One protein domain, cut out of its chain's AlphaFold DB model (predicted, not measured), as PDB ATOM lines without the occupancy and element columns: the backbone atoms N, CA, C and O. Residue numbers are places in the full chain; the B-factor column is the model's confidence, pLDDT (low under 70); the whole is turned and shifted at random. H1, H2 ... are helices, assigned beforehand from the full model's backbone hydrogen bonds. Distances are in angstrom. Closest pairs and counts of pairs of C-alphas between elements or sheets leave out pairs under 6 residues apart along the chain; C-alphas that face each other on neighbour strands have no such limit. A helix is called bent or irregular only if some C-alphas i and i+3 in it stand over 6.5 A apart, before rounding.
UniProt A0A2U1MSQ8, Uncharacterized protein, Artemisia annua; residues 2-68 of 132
ATOM      1  N   VAL A   2      88.994  -6.291 -68.052       42.16
ATOM      2  CA  VAL A   2      89.301  -5.511 -69.274       42.16
ATOM      3  C   VAL A   2      90.732  -4.943 -69.281       42.16
ATOM      4  O   VAL A   2      91.442  -5.147 -70.257       42.16
ATOM      5  N   SER A   3      91.209  -4.334 -68.184       50.12
ATOM      6  CA  SER A   3      92.570  -3.752 -68.146       50.12
ATOM      7  C   SER A   3      93.700  -4.787 -68.210       50.12
ATOM      8  O   SER A   3      94.724  -4.540 -68.839       50.12
ATOM      9  N   ILE A   4      93.497  -5.960 -67.603       51.03
ATOM     10  CA  ILE A   4      94.454  -7.078 -67.617       51.03
ATOM     11  C   ILE A   4      94.563  -7.650 -69.040       51.03
ATOM     12  O   ILE A   4      95.654  -7.915 -69.527       51.03
ATOM     13  N   MET A   5      93.441  -7.778 -69.751       54.34
ATOM     14  CA  MET A   5      93.427  -8.287 -71.129       54.34
ATOM     15  C   MET A   5      93.988  -7.272 -72.134       54.34
ATOM     16  O   MET A   5      94.690  -7.658 -73.067       54.34
ATOM     17  N   GLN A   6      93.745  -5.975 -71.911       60.62
ATOM     18  CA  GLN A   6      94.330  -4.886 -72.703       60.62
ATOM     19  C   GLN A   6      95.859  -4.814 -72.595       60.62
ATOM     20  O   GLN A   6      96.494  -4.280 -73.497       60.62
ATOM     21  N   THR A   7      96.452  -5.352 -71.527       66.88
ATOM     22  CA  THR A   7      97.913  -5.428 -71.355       66.88
ATOM     23  C   THR A   7      98.488  -6.769 -71.802       66.88
ATOM     24  O   THR A   7      99.533  -6.789 -72.445       66.88
ATOM     25  N   LEU A   8      97.802  -7.882 -71.532       65.31
ATOM     26  CA  LEU A   8      98.307  -9.218 -71.866       65.31
ATOM     27  C   LEU A   8      98.296  -9.522 -73.367       65.31
ATOM     28  O   LEU A   8      99.231 -10.153 -73.843       65.31
ATOM     29  N   ILE A   9      97.279  -9.092 -74.126       65.81
ATOM     30  CA  ILE A   9      97.200  -9.397 -75.568       65.81
ATOM     31  C   ILE A   9      98.358  -8.746 -76.348       65.81
ATOM     32  O   ILE A   9      99.014  -9.462 -77.106       65.81
ATOM     33  N   PRO A  10      98.670  -7.449 -76.158       69.88
ATOM     34  CA  PRO A  10      99.854  -6.848 -76.769       69.88
ATOM     35  C   PRO A  10     101.153  -7.511 -76.309       69.88
ATOM     36  O   PRO A  10     101.971  -7.836 -77.151       69.88
ATOM     37  N   GLN A  11     101.315  -7.814 -75.016       73.69
ATOM     38  CA  GLN A  11     102.524  -8.489 -74.518       73.69
ATOM     39  C   GLN A  11     102.724  -9.876 -75.134       73.69
ATOM     40  O   GLN A  11     103.837 -10.246 -75.485       73.69
ATOM     41  N   LEU A  12     101.656 -10.659 -75.294       66.62
ATOM     42  CA  LEU A  12     101.752 -11.987 -75.902       66.62
ATOM     43  C   LEU A  12     102.043 -11.898 -77.405       66.62
ATOM     44  O   LEU A  12     102.754 -12.749 -77.928       66.62
ATOM     45  N   ARG A  13     101.520 -10.864 -78.078       68.75
ATOM     46  CA  ARG A  13     101.750 -10.596 -79.502       68.75
ATOM     47  C   ARG A  13     103.155 -10.053 -79.781       68.75
ATOM     48  O   ARG A  13     103.760 -10.466 -80.763       68.75
ATOM     49  N   ASP A  14     103.634  -9.138 -78.947       71.19
ATOM     50  CA  ASP A  14     104.846  -8.358 -79.202       71.19
ATOM     51  C   ASP A  14     106.086  -8.987 -78.529       71.19
ATOM     52  O   ASP A  14     107.155  -8.988 -79.134       71.19
ATOM     53  N   ASP A  15     105.941  -9.610 -77.347       74.81
ATOM     54  CA  ASP A  15     107.072 -10.123 -76.546       74.81
ATOM     55  C   ASP A  15     106.982 -11.627 -76.194       74.81
ATOM     56  O   ASP A  15     107.992 -12.279 -75.919       74.81
ATOM     57  N   GLY A  16     105.777 -12.207 -76.157       73.44
ATOM     58  CA  GLY A  16     105.534 -13.563 -75.640       73.44
ATOM     59  C   GLY A  16     105.454 -14.673 -76.692       73.44
ATOM     60  O   GLY A  16     105.554 -15.854 -76.340       73.44
ATOM     61  N   TRP A  17     105.270 -14.315 -77.964       74.25
ATOM     62  CA  TRP A  17     104.981 -15.257 -79.049       74.25
ATOM     63  C   TRP A  17     106.136 -16.221 -79.324       74.25
ATOM     64  O   TRP A  17     105.936 -17.435 -79.309       74.25
ATOM     65  N   GLU A  18     107.351 -15.699 -79.491       77.00
ATOM     66  CA  GLU A  18     108.542 -16.511 -79.777       77.00
ATOM     67  C   GLU A  18     108.828 -17.504 -78.639       77.00
ATOM     68  O   GLU A  18     109.054 -18.689 -78.871       77.00
ATOM     69  N   SER A  19     108.695 -17.062 -77.381       80.31
ATOM     70  CA  SER A  19     108.896 -17.934 -76.215       80.31
ATOM     71  C   SER A  19     107.869 -19.069 -76.133       80.31
ATOM     72  O   SER A  19     108.186 -20.185 -75.706       80.31
ATOM     73  N   LEU A  20     106.619 -18.793 -76.508       74.62
ATOM     74  CA  LEU A  20     105.574 -19.809 -76.583       74.62
ATOM     75  C   LEU A  20     105.866 -20.799 -77.715       74.62
ATOM     76  O   LEU A  20     105.739 -22.009 -77.512       74.62
ATOM     77  N   LEU A  21     106.281 -20.290 -78.876       75.88
ATOM     78  CA  LEU A  21     106.612 -21.092 -80.045       75.88
ATOM     79  C   LEU A  21     107.764 -22.062 -79.748       75.88
ATOM     80  O   LEU A  21     107.622 -23.260 -79.994       75.88
ATOM     81  N   ASP A  22     108.834 -21.591 -79.109       80.94
ATOM     82  CA  ASP A  22     109.970 -22.419 -78.683       80.94
ATOM     83  C   ASP A  22     109.546 -23.576 -77.769       80.94
ATOM     84  O   ASP A  22     109.988 -24.720 -77.933       80.94
ATOM     85  N   LYS A  23     108.646 -23.316 -76.812       80.38
ATOM     86  CA  LYS A  23     108.122 -24.358 -75.912       80.38
ATOM     87  C   LYS A  23     107.325 -25.413 -76.671       80.38
ATOM     88  O   LYS A  23     107.452 -26.600 -76.372       80.38
ATOM     89  N   VAL A  24     106.518 -24.994 -77.645       71.88
ATOM     90  CA  VAL A  24     105.733 -25.902 -78.491       71.88
ATOM     91  C   VAL A  24     106.651 -26.745 -79.378       71.88
ATOM     92  O   VAL A  24     106.474 -27.960 -79.442       71.88
ATOM     93  N   VAL A  25     107.673 -26.144 -79.994       79.12
ATOM     94  CA  VAL A  25     108.664 -26.866 -80.811       79.12
ATOM     95  C   VAL A  25     109.424 -27.892 -79.967       79.12
ATOM     96  O   VAL A  25     109.532 -29.054 -80.359       79.12
ATOM     97  N   SER A  26     109.881 -27.500 -78.775       82.75
ATOM     98  CA  SER A  26     110.563 -28.390 -77.827       82.75
ATOM     99  C   SER A  26     109.679 -29.562 -77.386       82.75
ATOM    100  O   SER A  26     110.116 -30.717 -77.379       82.75
ATOM    101  N   PHE A  27     108.406 -29.293 -77.085       82.81
ATOM    102  CA  PHE A  27     107.427 -30.327 -76.760       82.81
ATOM    103  C   PHE A  27     107.248 -31.313 -77.921       82.81
ATOM    104  O   PHE A  27     107.346 -32.522 -77.717       82.81
ATOM    105  N   CYS A  28     107.036 -30.817 -79.141       81.56
ATOM    106  CA  CYS A  28     106.865 -31.667 -80.316       81.56
ATOM    107  C   CYS A  28     108.102 -32.531 -80.585       81.56
ATOM    108  O   CYS A  28     107.964 -33.738 -80.781       81.56
ATOM    109  N   GLY A  29     109.305 -31.951 -80.493       81.38
ATOM    110  CA  GLY A  29     110.563 -32.687 -80.622       81.38
ATOM    111  C   GLY A  29     110.701 -33.807 -79.588       81.38
ATOM    112  O   GLY A  29     111.063 -34.929 -79.936       81.38
ATOM    113  N   LYS A  30     110.321 -33.551 -78.329       91.19
ATOM    114  CA  LYS A  30     110.353 -34.556 -77.254       91.19
ATOM    115  C   LYS A  30     109.477 -35.778 -77.545       91.19
ATOM    116  O   LYS A  30     109.847 -36.888 -77.169       91.19
ATOM    117  N   TYR A  31     108.328 -35.585 -78.185       90.06
ATOM    118  CA  TYR A  31     107.386 -36.665 -78.500       90.06
ATOM    119  C   TYR A  31     107.467 -37.129 -79.958       90.06
ATOM    120  O   TYR A  31     106.584 -37.849 -80.420       90.06
ATOM    121  N   ASN A  32     108.530 -36.740 -80.672       83.88
ATOM    122  CA  ASN A  32     108.769 -37.076 -82.075       83.88
ATOM    123  C   ASN A  32     107.588 -36.713 -82.998       83.88
ATOM    124  O   ASN A  32     107.313 -37.383 -83.995       83.88
ATOM    125  N   ILE A  33     106.868 -35.651 -82.637       81.62
ATOM    126  CA  ILE A  33     105.791 -35.071 -83.429       81.62
ATOM    127  C   ILE A  33     106.457 -34.253 -84.531       81.62
ATOM    128  O   ILE A  33     107.259 -33.363 -84.245       81.62
ATOM    129  N   LEU A  34     106.128 -34.554 -85.789       74.69
ATOM    130  CA  LEU A  34     106.629 -33.815 -86.946       74.69
ATOM    131  C   LEU A  34     106.298 -32.326 -86.806       74.69
ATOM    132  O   LEU A  34     105.138 -31.920 -86.873       74.69
ATOM    133  N   VAL A  35     107.342 -31.519 -86.640       64.56
ATOM    134  CA  VAL A  35     107.265 -30.067 -86.767       64.56
ATOM    135  C   VAL A  35     107.520 -29.757 -88.236       64.56
ATOM    136  O   VAL A  35     108.637 -29.928 -88.718       64.56
ATOM    137  N   LEU A  36     106.481 -29.369 -88.977       59.91
ATOM    138  CA  LEU A  36     106.646 -28.920 -90.360       59.91
ATOM    139  C   LEU A  36     107.541 -27.670 -90.380       59.91
ATOM    140  O   LEU A  36     107.322 -26.750 -89.590       59.91
ATOM    141  N   ASP A  37     108.525 -27.624 -91.286       58.19
ATOM    142  CA  ASP A  37     109.165 -26.363 -91.664       58.19
ATOM    143  C   ASP A  37     108.179 -25.604 -92.537       58.19
ATOM    144  O   ASP A  37     107.946 -25.933 -93.697       58.19
ATOM    145  N   MET A  38     107.542 -24.611 -91.951       51.59
ATOM    146  CA  MET A  38     106.604 -23.764 -92.649       51.59
ATOM    147  C   MET A  38     107.288 -22.395 -92.927       51.59
ATOM    148  O   MET A  38     106.633 -21.445 -93.280       51.59
ATOM    149  N   ASN A  39     108.614 -22.204 -92.888       55.84
ATOM    150  CA  ASN A  39     109.193 -20.867 -93.166       55.84
ATOM    151  C   ASN A  39     108.837 -20.298 -94.575       55.84
ATOM    152  O   ASN A  39     108.837 -19.085 -94.775       55.84
ATOM    153  N   ALA A  40     108.410 -21.146 -95.525       51.75
ATOM    154  CA  ALA A  40     107.850 -20.745 -96.826       51.75
ATOM    155  C   ALA A  40     106.295 -20.706 -96.902       51.75
ATOM    156  O   ALA A  40     105.745 -20.223 -97.890       51.75
ATOM    157  N   THR A  41     105.568 -21.183 -95.879       48.16
ATOM    158  CA  THR A  41     104.085 -21.335 -95.850       48.16
ATOM    159  C   THR A  41     103.442 -20.905 -94.495       48.16
ATOM    160  O   THR A  41     102.374 -20.299 -94.486       48.16
ATOM    161  N   TYR A  42     104.140 -21.066 -93.357       46.34
ATOM    162  CA  TYR A  42     103.951 -20.514 -91.980       46.34
ATOM    163  C   TYR A  42     103.708 -19.022 -91.990       46.34
ATOM    164  O   TYR A  42     102.922 -18.585 -91.172       46.34
ATOM    165  N   ARG A  43     104.377 -18.194 -92.801       48.75
ATOM    166  CA  ARG A  43     104.162 -16.739 -92.652       48.75
ATOM    167  C   ARG A  43     102.714 -16.349 -92.949       48.75
ATOM    168  O   ARG A  43     102.180 -15.465 -92.292       48.75
ATOM    169  N   VAL A  44     102.069 -17.063 -93.870       47.53
ATOM    170  CA  VAL A  44     100.649 -16.886 -94.188       47.53
ATOM    171  C   VAL A  44      99.777 -17.688 -93.219       47.53
ATOM    172  O   VAL A  44      98.823 -17.141 -92.682       47.53
ATOM    173  N   GLU A  45     100.121 -18.946 -92.916       49.00
ATOM    174  CA  GLU A  45      99.326 -19.785 -92.002       49.00
ATOM    175  C   GLU A  45      99.392 -19.370 -90.521       49.00
ATOM    176  O   GLU A  45      98.403 -19.521 -89.815       49.00
ATOM    177  N   GLN A  46     100.514 -18.853 -90.017       51.94
ATOM    178  CA  GLN A  46     100.626 -18.303 -88.659       51.94
ATOM    179  C   GLN A  46      99.909 -16.976 -88.552       51.94
ATOM    180  O   GLN A  46      99.224 -16.778 -87.559       51.94
ATOM    181  N   HIS A  47     100.018 -16.108 -89.563       54.66
ATOM    182  CA  HIS A  47      99.205 -14.899 -89.605       54.66
ATOM    183  C   HIS A  47      97.723 -15.282 -89.548       54.66
ATOM    184  O   HIS A  47      97.018 -14.844 -88.652       54.66
ATOM    185  N   TYR A  48      97.303 -16.263 -90.356       57.75
ATOM    186  CA  TYR A  48      95.927 -16.756 -90.348       57.75
ATOM    187  C   TYR A  48      95.516 -17.416 -89.024       57.75
ATOM    188  O   TYR A  48      94.410 -17.199 -88.544       57.75
ATOM    189  N   ARG A  49      96.383 -18.220 -88.394       59.56
ATOM    190  CA  ARG A  49      96.091 -18.843 -87.091       59.56
ATOM    191  C   ARG A  49      96.003 -17.799 -85.986       59.56
ATOM    192  O   ARG A  49      95.067 -17.858 -85.198       59.56
ATOM    193  N   VAL A  50      96.941 -16.856 -85.933       65.38
ATOM    194  CA  VAL A  50      96.931 -15.739 -84.981       65.38
ATOM    195  C   VAL A  50      95.676 -14.895 -85.188       65.38
ATOM    196  O   VAL A  50      94.978 -14.630 -84.216       65.38
ATOM    197  N   ASP A  51      95.315 -14.581 -86.430       72.81
ATOM    198  CA  ASP A  51      94.102 -13.831 -86.754       72.81
ATOM    199  C   ASP A  51      92.836 -14.595 -86.353       72.81
ATOM    200  O   ASP A  51      91.948 -14.021 -85.728       72.81
ATOM    201  N   VAL A  52      92.760 -15.902 -86.622       77.00
ATOM    202  CA  VAL A  52      91.634 -16.750 -86.197       77.00
ATOM    203  C   VAL A  52      91.533 -16.807 -84.672       77.00
ATOM    204  O   VAL A  52      90.433 -16.679 -84.135       77.00
ATOM    205  N   PHE A  53      92.651 -16.950 -83.955       75.56
ATOM    206  CA  PHE A  53      92.653 -16.922 -82.490       75.56
ATOM    207  C   PHE A  53      92.244 -15.552 -81.947       75.56
ATOM    208  O   PHE A  53      91.442 -15.490 -81.018       75.56
ATOM    209  N   ILE A  54      92.725 -14.458 -82.538       76.62
ATOM    210  CA  ILE A  54      92.338 -13.095 -82.162       76.62
ATOM    211  C   ILE A  54      90.841 -12.881 -82.406       76.62
ATOM    212  O   ILE A  54      90.150 -12.376 -81.524       76.62
ATOM    213  N   VAL A  55      90.311 -13.299 -83.558       80.62
ATOM    214  CA  VAL A  55      88.877 -13.218 -83.874       80.62
ATOM    215  C   VAL A  55      88.056 -14.047 -82.888       80.62
ATOM    216  O   VAL A  55      87.050 -13.555 -82.378       80.62
ATOM    217  N   ALA A  56      88.493 -15.265 -82.560       80.56
ATOM    218  CA  ALA A  56      87.823 -16.109 -81.578       80.56
ATOM    219  C   ALA A  56      87.826 -15.468 -80.178       80.56
ATOM    220  O   ALA A  56      86.777 -15.399 -79.540       80.56
ATOM    221  N   ILE A  57      88.965 -14.935 -79.724       78.31
ATOM    222  CA  ILE A  57      89.085 -14.224 -78.440       78.31
ATOM    223  C   ILE A  57      88.175 -12.994 -78.421       78.31
ATOM    224  O   ILE A  57      87.433 -12.800 -77.460       78.31
ATOM    225  N   ASN A  58      88.187 -12.185 -79.482       79.56
ATOM    226  CA  ASN A  58      87.346 -10.994 -79.591       79.56
ATOM    227  C   ASN A  58      85.856 -11.348 -79.593       79.56
ATOM    228  O   ASN A  58      85.069 -10.668 -78.938       79.56
ATOM    229  N   SER A  59      85.467 -12.424 -80.279       84.50
ATOM    230  CA  SER A  59      84.086 -12.908 -80.299       84.50
ATOM    231  C   SER A  59      83.635 -13.380 -78.916       84.50
ATOM    232  O   SER A  59      82.581 -12.956 -78.445       84.50
ATOM    233  N   GLN A  60      84.459 -14.174 -78.222       84.44
ATOM    234  CA  GLN A  60      84.177 -14.603 -76.849       84.44
ATOM    235  C   GLN A  60      84.096 -13.410 -75.888       84.44
ATOM    236  O   GLN A  60      83.199 -13.344 -75.051       84.44
ATOM    237  N   LEU A  61      84.985 -12.425 -76.033       80.50
ATOM    238  CA  LEU A  61      84.961 -11.199 -75.239       80.50
ATOM    239  C   LEU A  61      83.674 -10.399 -75.479       80.50
ATOM    240  O   LEU A  61      83.046  -9.941 -74.528       80.50
ATOM    241  N   GLN A  62      83.270 -10.238 -76.740       84.00
ATOM    242  CA  GLN A  62      82.039  -9.542 -77.093       84.00
ATOM    243  C   GLN A  62      80.816 -10.263 -76.521       84.00
ATOM    244  O   GLN A  62      79.929  -9.620 -75.969       84.00
ATOM    245  N   GLU A  63      80.774 -11.591 -76.608       87.06
ATOM    246  CA  GLU A  63      79.692 -12.389 -76.040       87.06
ATOM    247  C   GLU A  63      79.620 -12.244 -74.515       87.06
ATOM    248  O   GLU A  63      78.535 -12.030 -73.970       87.06
ATOM    249  N   LEU A  64      80.765 -12.280 -73.826       83.56
ATOM    250  CA  LEU A  64      80.840 -12.028 -72.387       83.56
ATOM    251  C   LEU A  64      80.359 -10.618 -72.034       83.56
ATOM    252  O   LEU A  64      79.538 -10.480 -71.133       83.56
ATOM    253  N   ASN A  65      80.796  -9.592 -72.765       84.38
ATOM    254  CA  ASN A  65      80.375  -8.205 -72.535       84.38
ATOM    255  C   ASN A  65      78.881  -7.985 -72.827       84.38
ATOM    256  O   ASN A  65      78.240  -7.165 -72.178       84.38
ATOM    257  N   ASN A  66      78.315  -8.721 -73.785       87.81
ATOM    258  CA  ASN A  66      76.885  -8.672 -74.084       87.81
ATOM    259  C   ASN A  66      76.051  -9.385 -73.010       87.81
ATOM    260  O   ASN A  66      74.925  -8.977 -72.733       87.81
ATOM    261  N   ARG A  67      76.577 -10.469 -72.425       90.00
ATOM    262  CA  ARG A  67      75.884 -11.261 -71.396       90.00
ATOM    263  C   ARG A  67      76.003 -10.657 -70.002       90.00
ATOM    264  O   ARG A  67      75.052 -10.727 -69.228       90.00
ATOM    265  N   PHE A  68      77.160 -10.094 -69.677       89.25
ATOM    266  CA  PHE A  68      77.464  -9.568 -68.357       89.25
ATOM    267  C   PHE A  68      77.613  -8.056 -68.425       89.25
ATOM    268  O   PHE A  68      78.597  -7.531 -68.939       89.25
TER     269      PHE A  68
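AT A GLANCE: This is residues 2 to 68 of the 132 residues of an uncharacterized protein of Artemisia annua (UniProt A0A2U1MSQ8). A long helix, H1, bends sharply into two arms, and a second long helix, H2, runs back beside its first arm, H1a, with open space between them. The other arm, H1b, swings away from H2. The printed part has 67 residues with two named helices, H1 then H2, and no named strand. The class is all helix, and the whole is loose, with a radius of gyration of the C-alphas of 15.0 A and spans of 44 by 22 by 21 A.

IN THESE COORDINATES: By its hydrogen bonds H1, residues 2 to 30, was assigned as one helix, but it is bent: C-alphas 15 and 18 are 7.3 A apart. Arm H1a, residues 2 to 15, is 19.7 A long and begins at C-alpha 2 (89.301, -5.511, -69.274). Arm H1b, residues 18 to 30, is 18.3 A long. H2, residues 42 to 67, is 36.0 A long and ends at C-alpha 67 (75.884, -11.261, -71.396).

HOW THE PARTS SIT: H1a and H1b stand at a steep tilt of 67 degrees, only just short of about perpendicular. H1a and H2 are near each other, with 6 pairs of C-alphas within 10 A. H1b and H2 are apart. Every O i to N i+4 pair is within hydrogen-bond range in H1b, against 9 of 10 in H1a and 21 of 22 in H2.

THE WHOLE: The C-alphas of Asn 32 and Phe 68, the two farthest apart, are 43.9 A apart. The link from H1 to H2 is long, and the printed part has no cut. Residues 2 to 10, 12 to 13 and 35 to 50 have pLDDT under 70.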